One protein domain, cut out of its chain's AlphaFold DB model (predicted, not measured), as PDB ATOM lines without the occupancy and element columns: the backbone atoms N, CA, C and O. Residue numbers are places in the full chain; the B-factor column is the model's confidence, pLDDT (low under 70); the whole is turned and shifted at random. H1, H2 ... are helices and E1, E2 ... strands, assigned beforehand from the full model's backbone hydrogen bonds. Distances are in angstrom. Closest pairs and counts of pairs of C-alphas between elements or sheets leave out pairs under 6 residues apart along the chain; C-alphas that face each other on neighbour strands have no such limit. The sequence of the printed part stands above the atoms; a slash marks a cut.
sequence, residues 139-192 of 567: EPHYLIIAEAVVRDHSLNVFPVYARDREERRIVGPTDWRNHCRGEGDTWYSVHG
ATOM      1  N   GLU A 139      26.688  19.940 -37.874       95.69
ATOM      2  CA  GLU A 139      26.317  18.989 -38.937       95.69
ATOM      3  C   GLU A 139      27.528  18.257 -39.549       95.69
ATOM      4  O   GLU A 139      27.461  17.028 -39.677       95.69
ATOM      5  N   PRO A 140      28.646  18.937 -39.898       95.94
ATOM      6  CA  PRO A 140      29.823  18.255 -40.422       95.94
ATOM      7  C   PRO A 140      30.378  17.188 -39.488       95.94
ATOM      8  O   PRO A 140      30.790  16.124 -39.936       95.94
ATOM      9  N   HIS A 141      30.373  17.445 -38.182       96.44
ATOM     10  CA  HIS A 141      31.005  16.564 -37.208       96.44
ATOM     11  C   HIS A 141      30.229  15.252 -37.040       96.44
ATOM     12  O   HIS A 141      30.839  14.208 -36.817       96.44
ATOM     13  N   TYR A 142      28.906  15.260 -37.240       97.81
ATOM     14  CA  TYR A 142      28.124  14.023 -37.335       97.81
ATOM     15  C   TYR A 142      28.467  13.208 -38.588       97.81
ATOM     16  O   TYR A 142      28.531  11.979 -38.519       97.81
ATOM     17  N   LEU A 143      28.722  13.872 -39.719       97.94
ATOM     18  CA  LEU A 143      29.141  13.201 -40.952       97.94
ATOM     19  C   LEU A 143      30.572  12.660 -40.872       97.94
ATOM     20  O   LEU A 143      30.837  11.595 -41.413       97.94
ATOM     21  N   ILE A 144      31.470  13.335 -40.152       97.94
ATOM     22  CA  ILE A 144      32.828  12.839 -39.883       97.94
ATOM     23  C   ILE A 144      32.782  11.530 -39.083       97.94
ATOM     24  O   ILE A 144      33.476  10.577 -39.432       97.94
ATOM     25  N   ILE A 145      31.926  11.436 -38.056       98.06
ATOM     26  CA  ILE A 145      31.723  10.172 -37.323       98.06
ATOM     27  C   ILE A 145      31.158   9.099 -38.265       98.06
ATOM     28  O   ILE A 145      31.598   7.954 -38.227       98.06
ATOM     29  N   ALA A 146      30.193   9.454 -39.120       98.25
ATOM     30  CA  ALA A 146      29.619   8.511 -40.076       98.25
ATOM     31  C   ALA A 146      30.674   7.989 -41.070       98.25
ATOM     32  O   ALA A 146      30.714   6.789 -41.322       98.25
ATOM     33  N   GLU A 147      31.555   8.852 -41.583       97.50
ATOM     34  CA  GLU A 147      32.667   8.451 -42.455       97.50
ATOM     35  C   GLU A 147      33.648   7.518 -41.729       97.50
ATOM     36  O   GLU A 147      34.049   6.513 -42.309       97.50
ATOM     37  N   ALA A 148      33.982   7.797 -40.461       97.56
ATOM     38  CA  ALA A 148      34.861   6.939 -39.655       97.56
ATOM     39  C   ALA A 148      34.288   5.519 -39.512       97.56
ATOM     40  O   ALA A 148      34.999   4.527 -39.666       97.56
ATOM     41  N   VAL A 149      32.975   5.410 -39.298       97.94
ATOM     42  CA  VAL A 149      32.278   4.118 -39.209       97.94
ATOM     43  C   VAL A 149      32.299   3.376 -40.549       97.94
ATOM     44  O   VAL A 149      32.499   2.161 -40.574       97.94
ATOM     45  N   VAL A 150      32.075   4.089 -41.657       97.19
ATOM     46  CA  VAL A 150      31.974   3.495 -43.001       97.19
ATOM     47  C   VAL A 150      33.332   3.065 -43.538       97.19
ATOM     48  O   VAL A 150      33.448   1.952 -44.042       97.19
ATOM     49  N   ARG A 151      34.332   3.952 -43.486       95.56
ATOM     50  CA  ARG A 151      35.639   3.735 -44.120       95.56
ATOM     51  C   ARG A 151      36.633   3.045 -43.199       95.56
ATOM     52  O   ARG A 151      37.349   2.160 -43.648       95.56
ATOM     53  N   ASP A 152      36.657   3.446 -41.932       96.62
ATOM     54  CA  ASP A 152      37.709   3.041 -40.999       96.62
ATOM     55  C   ASP A 152      37.211   1.991 -39.987       96.62
ATOM     56  O   ASP A 152      37.980   1.538 -39.141       96.62
ATOM     57  N   HIS A 153      35.926   1.611 -40.047       96.25
ATOM     58  CA  HIS A 153      35.264   0.700 -39.102       96.25
ATOM     59  C   HIS A 153      35.558   1.045 -37.633       96.25
ATOM     60  O   HIS A 153      35.692   0.174 -36.773       96.25
ATOM     61  N   SER A 154      35.660   2.344 -37.352       96.12
ATOM     62  CA  SER A 154      36.136   2.882 -36.084       96.12
ATOM     63  C   SER A 154      35.321   4.103 -35.670       96.12
ATOM     64  O   SER A 154      34.635   4.732 -36.473       96.12
ATOM     65  N   LEU A 155      35.401   4.446 -34.385       96.06
ATOM     66  CA  LEU A 155      34.883   5.708 -33.846       96.06
ATOM     67  C   LEU A 155      35.989   6.759 -33.657       96.06
ATOM     68  O   LEU A 155      35.694   7.869 -33.214       96.06
ATOM     69  N   ASN A 156      37.241   6.421 -33.986       96.56
ATOM     70  CA  ASN A 156      38.338   7.381 -34.030       96.56
ATOM     71  C   ASN A 156      38.166   8.302 -35.246       96.56
ATOM     72  O   ASN A 156      38.249   7.857 -36.387       96.56
ATOM     73  N   VAL A 157      37.934   9.587 -34.999       96.81
ATOM     74  CA  VAL A 157      37.657  10.582 -36.045       96.81
ATOM     75  C   VAL A 157      38.909  11.302 -36.547       96.81
ATOM     76  O   VAL A 157      38.831  12.035 -37.532       96.81
ATOM     77  N   PHE A 158      40.067  11.107 -35.907       96.19
ATOM     78  CA  PHE A 158      41.302  11.807 -36.273       96.19
ATOM     79  C   PHE A 158      41.749  11.554 -37.727       96.19
ATOM     80  O   PHE A 158      41.938  12.540 -38.450       96.19
ATOM     81  N   PRO A 159      41.833  10.295 -38.217       95.88
ATOM     82  CA  PRO A 159      42.234  10.032 -39.601       95.88
ATOM     83  C   PRO A 159      41.270  10.656 -40.614       95.88
ATOM     84  O   PRO A 159      41.684  11.130 -41.671       95.88
ATOM     85  N   VAL A 160      39.982  10.712 -40.273       96.69
ATOM     86  CA  VAL A 160      38.949  11.294 -41.131       96.69
ATOM     87  C   VAL A 160      39.101  12.806 -41.245       96.69
ATOM     88  O   VAL A 160      39.020  13.325 -42.352       96.69
ATOM     89  N   TYR A 161      39.366  13.530 -40.151       96.38
ATOM     90  CA  TYR A 161      39.631  14.972 -40.239       96.38
ATOM     91  C   TYR A 161      40.900  15.289 -41.027       96.38
ATOM     92  O   TYR A 161      40.920  16.266 -41.778       96.38
ATOM     93  N   ALA A 162      41.955  14.484 -40.856       94.69
ATOM     94  CA  ALA A 162      43.186  14.635 -41.627       94.69
ATOM     95  C   ALA A 162      42.909  14.472 -43.130       94.69
ATOM     96  O   ALA A 162      43.321  15.312 -43.923       94.69
ATOM     97  N   ARG A 163      42.117  13.460 -43.495       95.44
ATOM     98  CA  ARG A 163      41.700  13.195 -44.875       95.44
ATOM     99  C   ARG A 163      40.774  14.280 -45.438       95.44
ATOM    100  O   ARG A 163      41.004  14.784 -46.532       95.44
ATOM    101  N   ASP A 164      39.746  14.686 -44.691       95.75
ATOM    102  CA  ASP A 164      38.764  15.679 -45.151       95.75
ATOM    103  C   ASP A 164      39.383  17.072 -45.323       95.75
ATOM    104  O   ASP A 164      38.947  17.829 -46.186       95.75
ATOM    105  N   ARG A 165      40.450  17.403 -44.578       94.50
ATOM    106  CA  ARG A 165      41.238  18.629 -44.789       94.50
ATOM    107  C   ARG A 165      41.727  18.757 -46.237       94.50
ATOM    108  O   ARG A 165      41.752  19.873 -46.760       94.50
ATOM    109  N   GLU A 166      42.111  17.641 -46.847       94.25
ATOM    110  CA  GLU A 166      42.618  17.566 -48.217       94.25
ATOM    111  C   GLU A 166      41.478  17.360 -49.221       94.25
ATOM    112  O   GLU A 166      41.350  18.130 -50.175       94.25
ATOM    113  N   GLU A 167      40.612  16.369 -48.977       94.06
ATOM    114  CA  GLU A 167      39.531  15.977 -49.893       94.06
ATOM    115  C   GLU A 167      38.397  17.014 -49.972       94.06
ATOM    116  O   GLU A 167      37.724  17.114 -50.999       94.06
ATOM    117  N   ARG A 168      38.163  17.782 -48.895       92.75
ATOM    118  CA  ARG A 168      37.039  18.728 -48.738       92.75
ATOM    119  C   ARG A 168      35.683  18.111 -49.111       92.75
ATOM    120  O   ARG A 168      34.827  18.774 -49.699       92.75
ATOM    121  N   ARG A 169      35.492  16.831 -48.782       90.81
ATOM    122  CA  ARG A 169      34.289  16.054 -49.115       90.81
ATOM    123  C   ARG A 169      33.117  16.414 -48.205       90.81
ATOM    124  O   ARG A 169      31.971  16.373 -48.653       90.81
ATOM    125  N   ILE A 170      33.389  16.731 -46.940       92.81
ATOM    126  CA  ILE A 170      32.385  17.073 -45.929       92.81
ATOM    127  C   ILE A 170      32.455  18.566 -45.618       92.81
ATOM    128  O   ILE A 170      31.523  19.297 -45.940       92.81
ATOM    129  N   VAL A 171      33.537  19.029 -44.995       90.62
ATOM    130  CA  VAL A 171      33.674  20.436 -44.578       90.62
ATOM    131  C   VAL A 171      35.044  21.017 -44.887       90.62
ATOM    132  O   VAL A 171      35.164  22.228 -45.069       90.62
ATOM    133  N   GLY A 172      36.071  20.180 -45.017       89.56
ATOM    134  CA  GLY A 172      37.434  20.646 -45.198       89.56
ATOM    135  C   GLY A 172      38.094  21.041 -43.873       89.56
ATOM    136  O   GLY A 172      37.733  20.534 -42.807       89.56
ATOM    137  N   PRO A 173      39.091  21.947 -43.911       86.62
ATOM    138  CA  PRO A 173      39.721  22.461 -42.702       86.62
ATOM    139  C   PRO A 173      38.676  23.069 -41.752       86.62
ATOM    140  O   PRO A 173      38.012  24.045 -42.087       86.62
ATOM    141  N   THR A 174      38.550  22.491 -40.559       87.44
ATOM    142  CA  THR A 174      37.597  22.919 -39.525       87.44
ATOM    143  C   THR A 174      38.239  22.872 -38.138       87.44
ATOM    144  O   THR A 174      39.328  22.315 -37.953       87.44
ATOM    145  N   ASP A 175      37.554  23.437 -37.149       87.31
ATOM    146  CA  ASP A 175      37.949  23.454 -35.741       87.31
ATOM    147  C   ASP A 175      37.653  22.117 -35.041       87.31
ATOM    148  O   ASP A 175      36.907  22.003 -34.071       87.31
ATOM    149  N   TRP A 176      38.244  21.044 -35.556       88.88
ATOM    150  CA  TRP A 176      38.008  19.694 -35.049       88.88
ATOM    151  C   TRP A 176      38.418  19.523 -33.572       88.88
ATOM    152  O   TRP A 176      37.850  18.686 -32.875       88.88
ATOM    153  N   ARG A 177      39.348  20.344 -33.059       89.31
ATOM    154  CA  ARG A 177      39.826  20.277 -31.664       89.31
ATOM    155  C   ARG A 177      38.759  20.678 -30.650       89.31
ATOM    156  O   ARG A 177      38.694  20.085 -29.573       89.31
ATOM    157  N   ASN A 178      37.890  21.629 -30.988       88.50
ATOM    158  CA  ASN A 178      36.765  21.988 -30.123       88.50
ATOM    159  C   ASN A 178      35.624  20.964 -30.166       88.50
ATOM    160  O   ASN A 178      34.812  20.913 -29.241       88.50
ATOM    161  N   HIS A 179      35.617  20.083 -31.166       91.38
ATOM    162  CA  HIS A 179      34.595  19.054 -31.354       91.38
ATOM    163  C   HIS A 179      35.072  17.632 -31.031       91.38
ATOM    164  O   HIS A 179      34.330  16.671 -31.246       91.38
ATOM    165  N   CYS A 180      36.286  17.465 -30.506       92.94
ATOM    166  CA  CYS A 180      36.859  16.160 -30.181       92.94
ATOM    167  C   CYS A 180      37.648  16.187 -28.866       92.94
ATOM    168  O   CYS A 180      38.074  17.237 -28.380       92.94
ATOM    169  N   ARG A 181      37.857  15.005 -28.287       92.12
ATOM    170  CA  ARG A 181      38.764  14.764 -27.159       92.12
ATOM    171  C   ARG A 181      39.596  13.524 -27.460       92.12
ATOM    172  O   ARG A 181      39.076  12.567 -28.027       92.12
ATOM    173  N   GLY A 182      40.874  13.561 -27.114       90.19
ATOM    174  CA  GLY A 182      41.807  12.505 -27.473       90.19
ATOM    175  C   GLY A 182      43.254  12.885 -27.210       90.19
ATOM    176  O   GLY A 182      43.540  14.013 -26.806       90.19
ATOM    177  N   GLU A 183      44.143  11.929 -27.452       87.75
ATOM    178  CA  GLU A 183      45.594  12.061 -27.327       87.75
ATOM    179  C   GLU A 183      46.267  11.342 -28.507       87.75
ATOM    180  O   GLU A 183      45.761  10.331 -29.005       87.75
ATOM    181  N   GLY A 184      47.393  11.883 -28.987       89.75
ATOM    182  CA  GLY A 184      48.080  11.370 -30.178       89.75
ATOM    183  C   GLY A 184      47.149  11.305 -31.394       89.75
ATOM    184  O   GLY A 184      46.476  12.289 -31.706       89.75
ATOM    185  N   ASP A 185      47.072  10.131 -32.020       89.50
ATOM    186  CA  ASP A 185      46.223   9.866 -33.190       89.50
ATOM    187  C   ASP A 185      44.855   9.264 -32.827       89.50
ATOM    188  O   ASP A 185      44.117   8.826 -33.708       89.50
ATOM    189  N   THR A 186      44.491   9.221 -31.539       93.25
ATOM    190  CA  THR A 186      43.214   8.660 -31.071       93.25
ATOM    191  C   THR A 186      42.308   9.763 -30.553       93.25
ATOM    192  O   THR A 186      42.455  10.216 -29.418       93.25
ATOM    193  N   TRP A 187      41.348  10.185 -31.378       95.38
ATOM    194  CA  TRP A 187      40.384  11.222 -31.020       95.38
ATOM    195  C   TRP A 187      38.955  10.770 -31.244       95.38
ATOM    196  O   TRP A 187      38.604  10.247 -32.297       95.38
ATOM    197  N   TYR A 188      38.107  11.062 -30.266       95.94
ATOM    198  CA  TYR A 188      36.683  10.777 -30.307       95.94
ATOM    199  C   TYR A 188      35.889  12.078 -30.296       95.94
ATOM    200  O   TYR A 188      36.247  13.050 -29.625       95.94
ATOM    201  N   SER A 189      34.801  12.098 -31.059       95.00
ATOM    202  CA  SER A 189      33.913  13.257 -31.118       95.00
ATOM    203  C   SER A 189      33.210  13.487 -29.782       95.00
ATOM    204  O   SER A 189      32.775  12.537 -29.140       95.00
ATOM    205  N   VAL A 190      33.032  14.749 -29.386       93.12
ATOM    206  CA  VAL A 190      32.201  15.101 -28.215       93.12
ATOM    207  C   VAL A 190      30.702  14.973 -28.495       93.12
ATOM    208  O   VAL A 190      29.882  15.022 -27.576       93.12
ATOM    209  N   HIS A 191      30.333  14.807 -29.765       93.94
ATOM    210  CA  HIS A 191      28.954  14.636 -30.203       93.94
ATOM    211  C   HIS A 191      28.506  13.178 -30.069       93.94
ATOM    212  O   HIS A 191      29.292  12.249 -30.245       93.94
ATOM    213  N   GLY A 192      27.217  12.965 -29.790       93.31
ATOM    214  CA  GLY A 192      26.649  11.622 -29.643       93.31
ATOM    215  C   GLY A 192      26.786  10.772 -30.912       93.31
ATOM    216  O   GLY A 192      26.425  11.210 -32.006       93.31
TER     217      GLY A 192
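What this domain is: This is residues 139 to 192 of the 567 residues of an uncharacterized protein of Acidobacteria bacterium (UniProt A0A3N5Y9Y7). Two helices, H1 and H2, pack about perpendicular to each other, and a small two-stranded hairpin, E1 and E2, sits by the first residues of H2, with E2 the nearer strand. A long loop, residues 168 to 179, leads from the far end of H2 back to the hairpin. The printed part has 54 residues, in the order H1, H2, E1, E2; the class is mixed and the sheet antiparallel. It is compact, with a radius of gyration of the C-alphas of 9.7 A, and rounded, spanning 23 by 23 by 21 A.

Where its parts are: H1, residues 139 to 151, begins at C-alpha 139 (26.317, 18.989, -38.937) and is 18.6 A long. H2, residues 158 to 167, is 14.4 A long. E1 is residues 180 to 183; E2, residues 186 to 189, ends at C-alpha 189 (33.913, 13.257, -31.118).

How they stand to each other: H1 touches H2 with residues 144 to 148 alone, about perpendicular at 75 degrees; the closest C-alphas, of Ala 148 and Val 160, are 6.2 A apart. The closest C-alphas of H2 and E2, of Phe 158 and Trp 187, are 5.4 A apart. E1 and E2 form a hairpin, with N 181 and O 188 within hydrogen-bond range at 2.9 A. H1 and E1 are apart. Every O i to N i+4 pair is within hydrogen-bond range in H1, and 5 of 6 in H2.

The domain as a whole: The farthest C-alphas, of Glu 166 and Gly 192, are 25.2 A apart. The printed part has no cut; the link from H2 to E1 is long. No printed residue is under 70 in pLDDT.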